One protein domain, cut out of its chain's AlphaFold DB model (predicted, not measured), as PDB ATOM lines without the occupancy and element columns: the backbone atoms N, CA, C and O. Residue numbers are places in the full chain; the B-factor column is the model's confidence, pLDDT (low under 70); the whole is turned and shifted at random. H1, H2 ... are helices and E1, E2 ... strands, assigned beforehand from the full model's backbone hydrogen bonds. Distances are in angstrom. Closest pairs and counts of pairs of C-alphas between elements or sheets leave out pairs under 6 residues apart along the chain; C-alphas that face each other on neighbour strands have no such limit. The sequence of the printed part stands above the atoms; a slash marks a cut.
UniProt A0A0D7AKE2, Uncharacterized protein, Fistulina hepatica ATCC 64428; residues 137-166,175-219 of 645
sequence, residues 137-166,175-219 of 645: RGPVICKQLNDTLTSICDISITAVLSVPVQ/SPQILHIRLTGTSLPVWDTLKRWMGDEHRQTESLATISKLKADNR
ATOM      1  N   ARG A 137     246.901 213.682 198.398       88.50
ATOM      2  CA  ARG A 137     247.016 212.317 198.891       88.50
ATOM      3  C   ARG A 137     245.693 211.920 199.528       88.50
ATOM      4  O   ARG A 137     245.111 212.674 200.299       88.50
ATOM      5  N   GLY A 138     245.224 210.729 199.199       91.94
ATOM      6  CA  GLY A 138     243.983 210.204 199.737       91.94
ATOM      7  C   GLY A 138     243.637 208.856 199.121       91.94
ATOM      8  O   GLY A 138     244.477 208.262 198.437       91.94
ATOM      9  N   PRO A 139     242.406 208.378 199.354       96.38
ATOM     10  CA  PRO A 139     241.872 207.207 198.681       96.38
ATOM     11  C   PRO A 139     241.841 207.444 197.172       96.38
ATOM     12  O   PRO A 139     241.098 208.306 196.686       96.38
ATOM     13  N   VAL A 140     242.655 206.689 196.433       96.44
ATOM     14  CA  VAL A 140     242.730 206.780 194.974       96.44
ATOM     15  C   VAL A 140     242.774 205.399 194.347       96.44
ATOM     16  O   VAL A 140     243.422 204.483 194.840       96.44
ATOM     17  N   ILE A 141     242.070 205.269 193.229       96.50
ATOM     18  CA  ILE A 141     242.069 204.090 192.378       96.50
ATOM     19  C   ILE A 141     242.418 204.553 190.976       96.50
ATOM     20  O   ILE A 141     241.725 205.408 190.423       96.50
ATOM     21  N   CYS A 142     243.422 203.942 190.365       96.38
ATOM     22  CA  CYS A 142     243.669 204.078 188.942       96.38
ATOM     23  C   CYS A 142     243.381 202.748 188.251       96.38
ATOM     24  O   CYS A 142     243.816 201.692 188.704       96.38
ATOM     25  N   LYS A 143     242.651 202.798 187.141       95.81
ATOM     26  CA  LYS A 143     242.390 201.644 186.284       95.81
ATOM     27  C   LYS A 143     242.835 201.959 184.874       95.81
ATOM     28  O   LYS A 143     242.443 202.990 184.319       95.81
ATOM     29  N   GLN A 144     243.604 201.053 184.296       96.06
ATOM     30  CA  GLN A 144     243.848 201.036 182.866       96.06
ATOM     31  C   GLN A 144     242.535 200.647 182.167       96.06
ATOM     32  O   GLN A 144     241.883 199.684 182.550       96.06
ATOM     33  N   LEU A 145     242.086 201.461 181.212       95.81
ATOM     34  CA  LEU A 145     240.827 201.255 180.488       95.81
ATOM     35  C   LEU A 145     240.998 200.327 179.280       95.81
ATOM     36  O   LEU A 145     240.035 199.695 178.859       95.81
ATOM     37  N   ASN A 146     242.213 200.261 178.732       91.81
ATOM     38  CA  ASN A 146     242.558 199.394 177.612       91.81
ATOM     39  C   ASN A 146     243.646 198.418 178.065       91.81
ATOM     40  O   ASN A 146     244.798 198.826 178.214       91.81
ATOM     41  N   ASP A 147     243.303 197.140 178.218       83.88
ATOM     42  CA  ASP A 147     244.252 196.074 178.589       83.88
ATOM     43  C   ASP A 147     245.203 195.679 177.449       83.88
ATOM     44  O   ASP A 147     246.021 194.769 177.575       83.88
ATOM     45  N   THR A 148     245.124 196.354 176.302       84.06
ATOM     46  CA  THR A 148     246.072 196.125 175.217       84.06
ATOM     47  C   THR A 148     247.463 196.570 175.655       84.06
ATOM     48  O   THR A 148     247.650 197.727 176.031       84.06
ATOM     49  N   LEU A 149     248.445 195.670 175.530       78.19
ATOM     50  CA  LEU A 149     249.882 195.869 175.795       78.19
ATOM     51  C   LEU A 149     250.557 196.882 174.843       78.19
ATOM     52  O   LEU A 149     251.748 196.799 174.544       78.19
ATOM     53  N   THR A 150     249.795 197.825 174.304       84.25
ATOM     54  CA  THR A 150     250.311 198.921 173.501       84.25
ATOM     55  C   THR A 150     251.113 199.869 174.387       84.25
ATOM     56  O   THR A 150     250.787 200.078 175.552       84.25
ATOM     57  N   SER A 151     252.138 200.507 173.819       88.69
ATOM     58  CA  SER A 151     252.979 201.512 174.500       88.69
ATOM     59  C   SER A 151     252.203 202.722 175.046       88.69
ATOM     60  O   SER A 151     252.750 203.539 175.791       88.69
ATOM     61  N   ILE A 152     250.937 202.831 174.652       93.38
ATOM     62  CA  ILE A 152     250.004 203.892 174.971       93.38
ATOM     63  C   ILE A 152     248.739 203.246 175.543       93.38
ATOM     64  O   ILE A 152     248.166 202.352 174.913       93.38
ATOM     65  N   CYS A 153     248.283 203.718 176.699       95.06
ATOM     66  CA  CYS A 153     247.070 203.255 177.358       95.06
ATOM     67  C   CYS A 153     246.178 204.422 177.803       95.06
ATOM     68  O   CYS A 153     246.627 205.539 178.062       95.06
ATOM     69  N   ASP A 154     244.878 204.155 177.884       96.12
ATOM     70  CA  ASP A 154     243.939 205.068 178.525       96.12
ATOM     71  C   ASP A 154     243.852 204.703 180.006       96.12
ATOM     72  O   ASP A 154     243.725 203.530 180.351       96.12
ATOM     73  N   ILE A 155     243.898 205.700 180.883       96.38
ATOM     74  CA  ILE A 155     243.876 205.523 182.335       96.38
ATOM     75  C   ILE A 155     242.692 206.304 182.895       96.38
ATOM     76  O   ILE A 155     242.419 207.435 182.496       96.38
ATOM     77  N   SER A 156     241.985 205.704 183.841       96.88
ATOM     78  CA  SER A 156     240.985 206.368 184.673       96.88
ATOM     79  C   SER A 156     241.507 206.468 186.097       96.88
ATOM     80  O   SER A 156     241.988 205.481 186.638       96.88
ATOM     81  N   ILE A 157     241.418 207.649 186.697       96.19
ATOM     82  CA  ILE A 157     241.816 207.938 188.073       96.19
ATOM     83  C   ILE A 157     240.555 208.371 188.811       96.19
ATOM     84  O   ILE A 157     239.929 209.366 188.456       96.19
ATOM     85  N   THR A 158     240.163 207.621 189.832       96.56
ATOM     86  CA  THR A 158     239.084 207.980 190.752       96.56
ATOM     87  C   THR A 158     239.699 208.323 192.096       96.56
ATOM     88  O   THR A 158     240.310 207.459 192.715       96.56
ATOM     89  N   ALA A 159     239.528 209.557 192.548       95.88
ATOM     90  CA  ALA A 159     240.102 210.048 193.792       95.88
ATOM     91  C   ALA A 159     239.053 210.729 194.658       95.88
ATOM     92  O   ALA A 159     238.055 211.243 194.154       95.88
ATOM     93  N   VAL A 160     239.299 210.761 195.960       95.31
ATOM     94  CA  VAL A 160     238.487 211.524 196.906       95.31
ATOM     95  C   VAL A 160     239.161 212.869 197.164       95.31
ATOM     96  O   VAL A 160     240.307 212.918 197.599       95.31
ATOM     97  N   LEU A 161     238.448 213.957 196.887       92.19
ATOM     98  CA  LEU A 161     238.861 215.323 197.174       92.19
ATOM     99  C   LEU A 161     238.050 215.875 198.346       92.19
ATOM    100  O   LEU A 161     236.819 215.923 198.295       92.19
ATOM    101  N   SER A 162     238.739 216.384 199.361       88.31
ATOM    102  CA  SER A 162     238.133 217.295 200.329       88.31
ATOM    103  C   SER A 162     238.208 218.697 199.742       88.31
ATOM    104  O   SER A 162     239.277 219.303 199.725       88.31
ATOM    105  N   VAL A 163     237.102 219.189 199.188       78.69
ATOM    106  CA  VAL A 163     237.037 220.573 198.711       78.69
ATOM    107  C   VAL A 163     236.797 221.462 199.930       78.69
ATOM    108  O   VAL A 163     235.728 221.350 200.536       78.69
ATOM    109  N   PRO A 164     237.750 222.327 200.319       74.75
ATOM    110  CA  PRO A 164     237.469 223.338 201.323       74.75
ATOM    111  C   PRO A 164     236.416 224.279 200.737       74.75
ATOM    112  O   PRO A 164     236.652 224.942 199.725       74.75
ATOM    113  N   VAL A 165     235.222 224.289 201.326       72.81
ATOM    114  CA  VAL A 165     234.163 225.222 200.941       72.81
ATOM    115  C   VAL A 165     234.598 226.598 201.443       72.81
ATOM    116  O   VAL A 165     234.537 226.855 202.640       72.81
ATOM    117  N   GLN A 166     235.103 227.445 200.541       67.88
ATOM    118  CA  GLN A 166     235.689 228.744 200.904       67.88
ATOM    119  C   GLN A 166     234.676 229.731 201.510       67.88
ATOM    120  O   GLN A 166     235.096 230.643 202.208       67.88
ATOM    121  N   SER A 175     231.748 217.820 202.859       86.31
ATOM    122  CA  SER A 175     231.485 216.465 202.381       86.31
ATOM    123  C   SER A 175     232.561 216.062 201.357       86.31
ATOM    124  O   SER A 175     232.769 216.812 200.394       86.31
ATOM    125  N   PRO A 176     233.229 214.907 201.511       91.56
ATOM    126  CA  PRO A 176     234.220 214.441 200.547       91.56
ATOM    127  C   PRO A 176     233.579 214.242 199.167       91.56
ATOM    128  O   PRO A 176     232.536 213.594 199.028       91.56
ATOM    129  N   GLN A 177     234.211 214.793 198.134       90.75
ATOM    130  CA  GLN A 177     233.768 214.684 196.748       90.75
ATOM    131  C   GLN A 177     234.592 213.638 196.005       90.75
ATOM    132  O   GLN A 177     235.797 213.521 196.203       90.75
ATOM    133  N   ILE A 178     233.952 212.878 195.118       93.44
ATOM    134  CA  ILE A 178     234.651 211.899 194.281       93.44
ATOM    135  C   ILE A 178     234.960 212.547 192.933       93.44
ATOM    136  O   ILE A 178     234.053 212.866 192.163       93.44
ATOM    137  N   LEU A 179     236.245 212.703 192.639       93.25
ATOM    138  CA  LEU A 179     236.761 213.161 191.360       93.25
ATOM    139  C   LEU A 179     237.053 211.967 190.454       93.25
ATOM    140  O   LEU A 179     237.667 210.989 190.877       93.25
ATOM    141  N   HIS A 180     236.670 212.080 189.185       95.12
ATOM    142  CA  HIS A 180     237.033 211.117 188.156       95.12
ATOM    143  C   HIS A 180     237.793 211.816 187.022       95.12
ATOM    144  O   HIS A 180     237.215 212.599 186.272       95.12
ATOM    145  N   ILE A 181     239.080 211.509 186.875       94.69
ATOM    146  CA  ILE A 181     239.945 211.993 185.796       94.69
ATOM    147  C   ILE A 181     240.160 210.861 184.798       94.69
ATOM    148  O   ILE A 181     240.352 209.708 185.178       94.69
ATOM    149  N   ARG A 182     240.161 211.181 183.505       96.31
ATOM    150  CA  ARG A 182     240.569 210.250 182.452       96.31
ATOM    151  C   ARG A 182     241.768 210.827 181.710       96.31
ATOM    152  O   ARG A 182     241.666 211.909 181.143       96.31
ATOM    153  N   LEU A 183     242.868 210.086 181.696       95.44
ATOM    154  CA  LEU A 183     244.067 210.394 180.925       95.44
ATOM    155  C   LEU A 183     244.072 209.513 179.678       95.44
ATOM    156  O   LEU A 183     244.173 208.289 179.769       95.44
ATOM    157  N   THR A 184     243.909 210.118 178.507       96.12
ATOM    158  CA  THR A 184     243.913 209.397 177.228       96.12
ATOM    159  C   THR A 184     245.288 209.433 176.596       96.12
ATOM    160  O   THR A 184     245.929 210.482 176.596       96.12
ATOM    161  N   GLY A 185     245.701 208.334 175.975       95.38
ATOM    162  CA  GLY A 185     246.971 208.316 175.255       95.38
ATOM    163  C   GLY A 185     248.196 208.370 176.175       95.38
ATOM    164  O   GLY A 185     249.222 208.939 175.807       95.38
ATOM    165  N   THR A 186     248.092 207.811 177.378       95.62
ATOM    166  CA  THR A 186     249.145 207.871 178.389       95.62
ATOM    167  C   THR A 186     250.249 206.871 178.077       95.62
ATOM    168  O   THR A 186     249.982 205.708 177.793       95.62
ATOM    169  N   SER A 187     251.506 207.306 178.134       95.88
ATOM    170  CA  SER A 187     252.652 206.413 177.951       95.88
ATOM    171  C   SER A 187     252.818 205.456 179.136       95.88
ATOM    172  O   SER A 187     252.595 205.860 180.281       95.88
ATOM    173  N   LEU A 188     253.324 204.247 178.883       94.25
ATOM    174  CA  LEU A 188     253.571 203.233 179.918       94.25
ATOM    175  C   LEU A 188     254.383 203.731 181.144       94.25
ATOM    176  O   LEU A 188     253.968 203.446 182.263       94.25
ATOM    177  N   PRO A 189     255.442 204.561 181.012       94.69
ATOM    178  CA  PRO A 189     256.176 205.063 182.184       94.69
ATOM    179  C   PRO A 189     255.340 205.957 183.114       94.69
ATOM    180  O   PRO A 189     255.534 205.961 184.331       94.69
ATOM    181  N   VAL A 190     254.392 206.714 182.556       94.94
ATOM    182  CA  VAL A 190     253.463 207.537 183.347       94.94
ATOM    183  C   VAL A 190     252.482 206.635 184.089       94.94
ATOM    184  O   VAL A 190     252.202 206.879 185.260       94.94
ATOM    185  N   TRP A 191     252.013 205.559 183.450       95.12
ATOM    186  CA  TRP A 191     251.209 204.542 184.125       95.12
ATOM    187  C   TRP A 191     251.963 203.899 185.292       95.12
ATOM    188  O   TRP A 191     251.433 203.857 186.400       95.12
ATOM    189  N   ASP A 192     253.214 203.488 185.089       93.81
ATOM    190  CA  ASP A 192     254.038 202.906 186.154       93.81
ATOM    191  C   ASP A 192     254.255 203.885 187.311       93.81
ATOM    192  O   ASP A 192     254.251 203.491 188.478       93.81
ATOM    193  N   THR A 193     254.410 205.172 186.998       94.00
ATOM    194  CA  THR A 193     254.534 206.238 187.999       94.00
ATOM    195  C   THR A 193     253.246 206.378 188.807       94.00
ATOM    196  O   THR A 193     253.294 206.381 190.035       94.00
ATOM    197  N   LEU A 194     252.082 206.412 188.150       94.81
ATOM    198  CA  LEU A 194     250.780 206.431 188.825       94.81
ATOM    199  C   LEU A 194     250.567 205.176 189.678       94.81
ATOM    200  O   LEU A 194     250.067 205.275 190.796       94.81
ATOM    201  N   LYS A 195     250.995 204.008 189.187       93.88
ATOM    202  CA  LYS A 195     250.909 202.739 189.914       93.88
ATOM    203  C   LYS A 195     251.730 202.758 191.199       93.88
ATOM    204  O   LYS A 195     251.216 202.368 192.239       93.88
ATOM    205  N   ARG A 196     252.965 203.268 191.155       93.25
ATOM    206  CA  ARG A 196     253.802 203.452 192.356       93.25
ATOM    207  C   ARG A 196     253.218 204.488 193.311       93.25
ATOM    208  O   ARG A 196     253.253 204.287 194.518       93.25
ATOM    209  N   TRP A 197     252.670 205.573 192.772       94.19
ATOM    210  CA  TRP A 197     252.095 206.659 193.562       94.19
ATOM    211  C   TRP A 197     250.862 206.233 194.376       94.19
ATOM    212  O   TRP A 197     250.718 206.620 195.538       94.19
ATOM    213  N   MET A 198     249.990 205.404 193.791       94.31
ATOM    214  CA  MET A 198     248.825 204.842 194.489       94.31
ATOM    215  C   MET A 198     249.203 203.999 195.711       94.31
ATOM    216  O   MET A 198     248.398 203.867 196.633       94.31
ATOM    217  N   GLY A 199     250.415 203.450 195.718       93.06
ATOM    218  CA  GLY A 199     250.873 202.493 196.710       93.06
ATOM    219  C   GLY A 199     250.606 201.048 196.302       93.06
ATOM    220  O   GLY A 199     250.304 200.730 195.148       93.06
ATOM    221  N   ASP A 200     250.771 200.171 197.278       93.75
ATOM    222  CA  ASP A 200     250.611 198.732 197.151       93.75
ATOM    223  C   ASP A 200     249.147 198.305 196.951       93.75
ATOM    224  O   ASP A 200     248.200 199.092 197.019       93.75
ATOM    225  N   GLU A 201     248.958 197.019 196.663       94.62
ATOM    226  CA  GLU A 201     247.636 196.427 196.442       94.62
ATOM    227  C   GLU A 201     246.736 196.532 197.684       94.62
ATOM    228  O   GLU A 201     245.522 196.727 197.567       94.62
ATOM    229  N   HIS A 202     247.333 196.495 198.879       96.31
ATOM    230  CA  HIS A 202     246.607 196.671 200.128       96.31
ATOM    231  C   HIS A 202     245.997 198.074 200.230       96.31
ATOM    232  O   HIS A 202     244.777 198.193 200.390       96.31
ATOM    233  N   ARG A 203     246.799 199.132 200.047       93.94
ATOM    234  CA  ARG A 203     246.315 200.520 200.065       93.94
ATOM    235  C   ARG A 203     245.302 200.789 198.956       93.94
ATOM    236  O   ARG A 203     244.355 201.558 199.149       93.94
ATOM    237  N   GLN A 204     245.451 200.147 197.798       95.00
ATOM    238  CA  GLN A 204     244.468 200.228 196.715       95.00
ATOM    239  C   GLN A 204     243.129 199.586 197.100       95.00
ATOM    240  O   GLN A 204     242.073 200.150 196.807       95.00
ATOM    241  N   THR A 205     243.153 198.449 197.797       97.00
ATOM    242  CA  THR A 205     241.946 197.761 198.282       97.00
ATOM    243  C   THR A 205     241.210 198.601 199.327       97.00
ATOM    244  O   THR A 205     239.996 198.793 199.225       97.00
ATOM    245  N   GLU A 206     241.935 199.198 200.274       97.25
ATOM    246  CA  GLU A 206     241.373 200.137 201.258       97.25
ATOM    247  C   GLU A 206     240.792 201.391 200.595       97.25
ATOM    248  O   GLU A 206     239.692 201.852 200.927       97.25
ATOM    249  N   SER A 207     241.505 201.924 199.600       96.56
ATOM    250  CA  SER A 207     241.043 203.062 198.806       96.56
ATOM    251  C   SER A 207     239.755 202.729 198.057       96.56
ATOM    252  O   SER A 207     238.829 203.543 198.013       96.56
ATOM    253  N   LEU A 208     239.653 201.513 197.511       97.06
ATOM    254  CA  LEU A 208     238.459 201.012 196.842       97.06
ATOM    255  C   LEU A 208     237.282 200.850 197.799       97.06
ATOM    256  O   LEU A 208     236.177 201.275 197.451       97.06
ATOM    257  N   ALA A 209     237.504 200.302 198.992       97.69
ATOM    258  CA  ALA A 209     236.477 200.197 200.025       97.69
ATOM    259  C   ALA A 209     235.962 201.586 200.432       97.69
ATOM    260  O   ALA A 209     234.752 201.823 200.447       97.69
ATOM    261  N   THR A 210     236.871 202.540 200.646       96.62
ATOM    262  CA  THR A 210     236.536 203.923 201.015       96.62
ATOM    263  C   THR A 210     235.744 204.628 199.917       96.62
ATOM    264  O   THR A 210     234.687 205.198 200.179       96.62
ATOM    265  N   ILE A 211     236.197 204.550 198.664       96.06
ATOM    266  CA  ILE A 211     235.487 205.139 197.520       96.06
ATOM    267  C   ILE A 211     234.123 204.473 197.317       96.06
ATOM    268  O   ILE A 211     233.162 205.154 196.971       96.06
ATOM    269  N   SER A 212     234.005 203.163 197.533       96.19
ATOM    270  CA  SER A 212     232.732 202.444 197.404       96.19
ATOM    271  C   SER A 212     231.744 202.845 198.496       96.19
ATOM    272  O   SER A 212     230.583 203.112 198.187       96.19
ATOM    273  N   LYS A 213     232.214 202.987 199.741       95.75
ATOM    274  CA  LYS A 213     231.432 203.531 200.855       95.75
ATOM    275  C   LYS A 213     230.953 204.948 200.544       95.75
ATOM    276  O   LYS A 213     229.758 205.205 200.565       95.75
ATOM    277  N   LEU A 214     231.854 205.829 200.108       94.12
ATOM    278  CA  LEU A 214     231.495 207.195 199.722       94.12
ATOM    279  C   LEU A 214     230.538 207.256 198.532       94.12
ATOM    280  O   LEU A 214     229.732 208.174 198.466       94.12
ATOM    281  N   LYS A 215     230.591 206.309 197.588       93.06
ATOM    282  CA  LYS A 215     229.597 206.203 196.505       93.06
ATOM    283  C   LYS A 215     228.227 205.766 197.020       93.06
ATOM    284  O   LYS A 215     227.220 206.201 196.466       93.06
ATOM    285  N   ALA A 216     228.186 204.901 198.032       92.69
ATOM    286  CA  ALA A 216     226.946 204.479 198.673       92.69
ATOM    287  C   ALA A 216     226.334 205.611 199.515       92.69
ATOM    288  O   ALA A 216     225.121 205.812 199.457       92.69
ATOM    289  N   ASP A 217     227.172 206.377 200.215       90.25
ATOM    290  CA  ASP A 217     226.763 207.520 201.036       90.25
ATOM    291  C   ASP A 217     226.358 208.715 200.157       90.25
ATOM    292  O   ASP A 217     225.279 209.279 200.322       90.25
ATOM    293  N   ASN A 218     227.146 209.021 199.118       83.44
ATOM    294  CA  ASN A 218     226.772 209.932 198.032       83.44
ATOM    295  C   ASN A 218     225.844 209.244 197.025       83.44
ATOM    296  O   ASN A 218     226.004 209.403 195.806       83.44
ATOM    297  N   ARG A 219     224.832 208.502 197.499       74.12
ATOM    298  CA  ARG A 219     223.653 208.245 196.671       74.12
ATOM    299  C   ARG A 219     223.225 209.603 196.170       74.12
ATOM    300  O   ARG A 219     222.845 210.443 196.974       74.12
TER     301      ARG A 219
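What this domain is: This is residues 137 to 166 and 175 to 219 of the 645 residues of an uncharacterized protein of Fistulina hepatica ATCC 64428 (UniProt A0A0D7AKE2). A narrow, twisted sheet of three antiparallel strands is covered by one helix on each face: H1 runs along the strands over E1 and E2, and H2 crosses the strands on the opposite face, near the start of E1, the end of E2 and the start of E3. The two long strands E2 and E3 lie side by side, the short E1 lies at the other edge of E2, and E3 bends before its chain turns directly into H1. The printed part has 75 residues, with three named strands and two named helices in the order E1, E2, E3, H1, H2; the sheet's order is E1, E2, E3, and the class is mixed, helices and strands. The whole is only just compact, close to loose, with a radius of gyration of the C-alphas of 13.4 A, and the C-alphas span 39 by 28 by 21 A along their three main axes.

Where its parts are: The printed part begins at Arg 137. E1 is residues 140 to 144, 13.4 A from first to last C-alpha, and starts with C-alpha 140 at (242.730, 206.780, 194.974). E2, residues 152 to 161, is 27.3 A long. Residues 167 to 174 are not printed. E3, residues 177 to 187, is 27.9 A long and bends by 68 degrees at residue 184; its last C-alpha, 187, is at (252.652, 206.413, 177.951). H1 follows as residues 188 to 198 and is 15.4 A long. H2, residues 201 to 217, is 24.1 A long and ends with C-alpha 217 at (226.763, 207.520, 201.036).

How they stand to each other: E1 and E2 are a hairpin, antiparallel at 163 degrees between their directions. The C-alphas of Val 140 and Ala 159 face each other at 4.4 A, and N 143 and O 156 are within hydrogen-bond range at 2.8 A. E2 and E3 are also antiparallel at 163 degrees; the C-alphas of Ser 156 and Arg 182 face each other at 4.5 A. Between these two strands N 157 and O 181 are within hydrogen-bond range at 2.8 A, as are N 186 and O 153 at 2.8 A. E1 and E3 are the edge strands, and E2 is the inner one. H1 is on the sheet at a height over the sheet of 9.0 A, over E1 and E2, and runs along the strands, at 23 degrees to E1 on the local plane. Its closest C-alphas to E1 are those of Met 198 and Val 140, 6.4 A apart; to E2, those of Leu 188 and Ile 152, 6.1 A apart. H2 is on the opposite face at a height over the sheet of 8.0 A. It is over E2 and E3, and only just over E1, with 3 of its C-alphas falling there. It runs across the strands, but only just, at 61 degrees to E2 on the local plane. Its closest C-alphas to E1 are those of Ser 207 and Val 140, 5.6 A apart; to E3, those of Ile 211 and Ile 178, 7.5 A apart. With helices on both faces of the sheet, the arrangement is three layers. H1 and H2 are close but not clearly touching, the C-alphas of Met 198 and Gln 204 being 6.7 A apart, and their lines are about perpendicular at 73 degrees. In H1 and H2 every O i to N i+4 pair is within hydrogen-bond range.

The domain as a whole: The C-alphas of Leu 149 and Gln 166, the two farthest apart, are 43.7 A from each other. The link from E2 to E3 is across the cut, where C-alphas 166 and 175 are 13.1 A apart. Of the links printed whole, E3 to H1 and H1 to H2 are tight, and E1 to E2 is short. The mean pLDDT of the printed part is 92.3, and residue 166 alone is under 70.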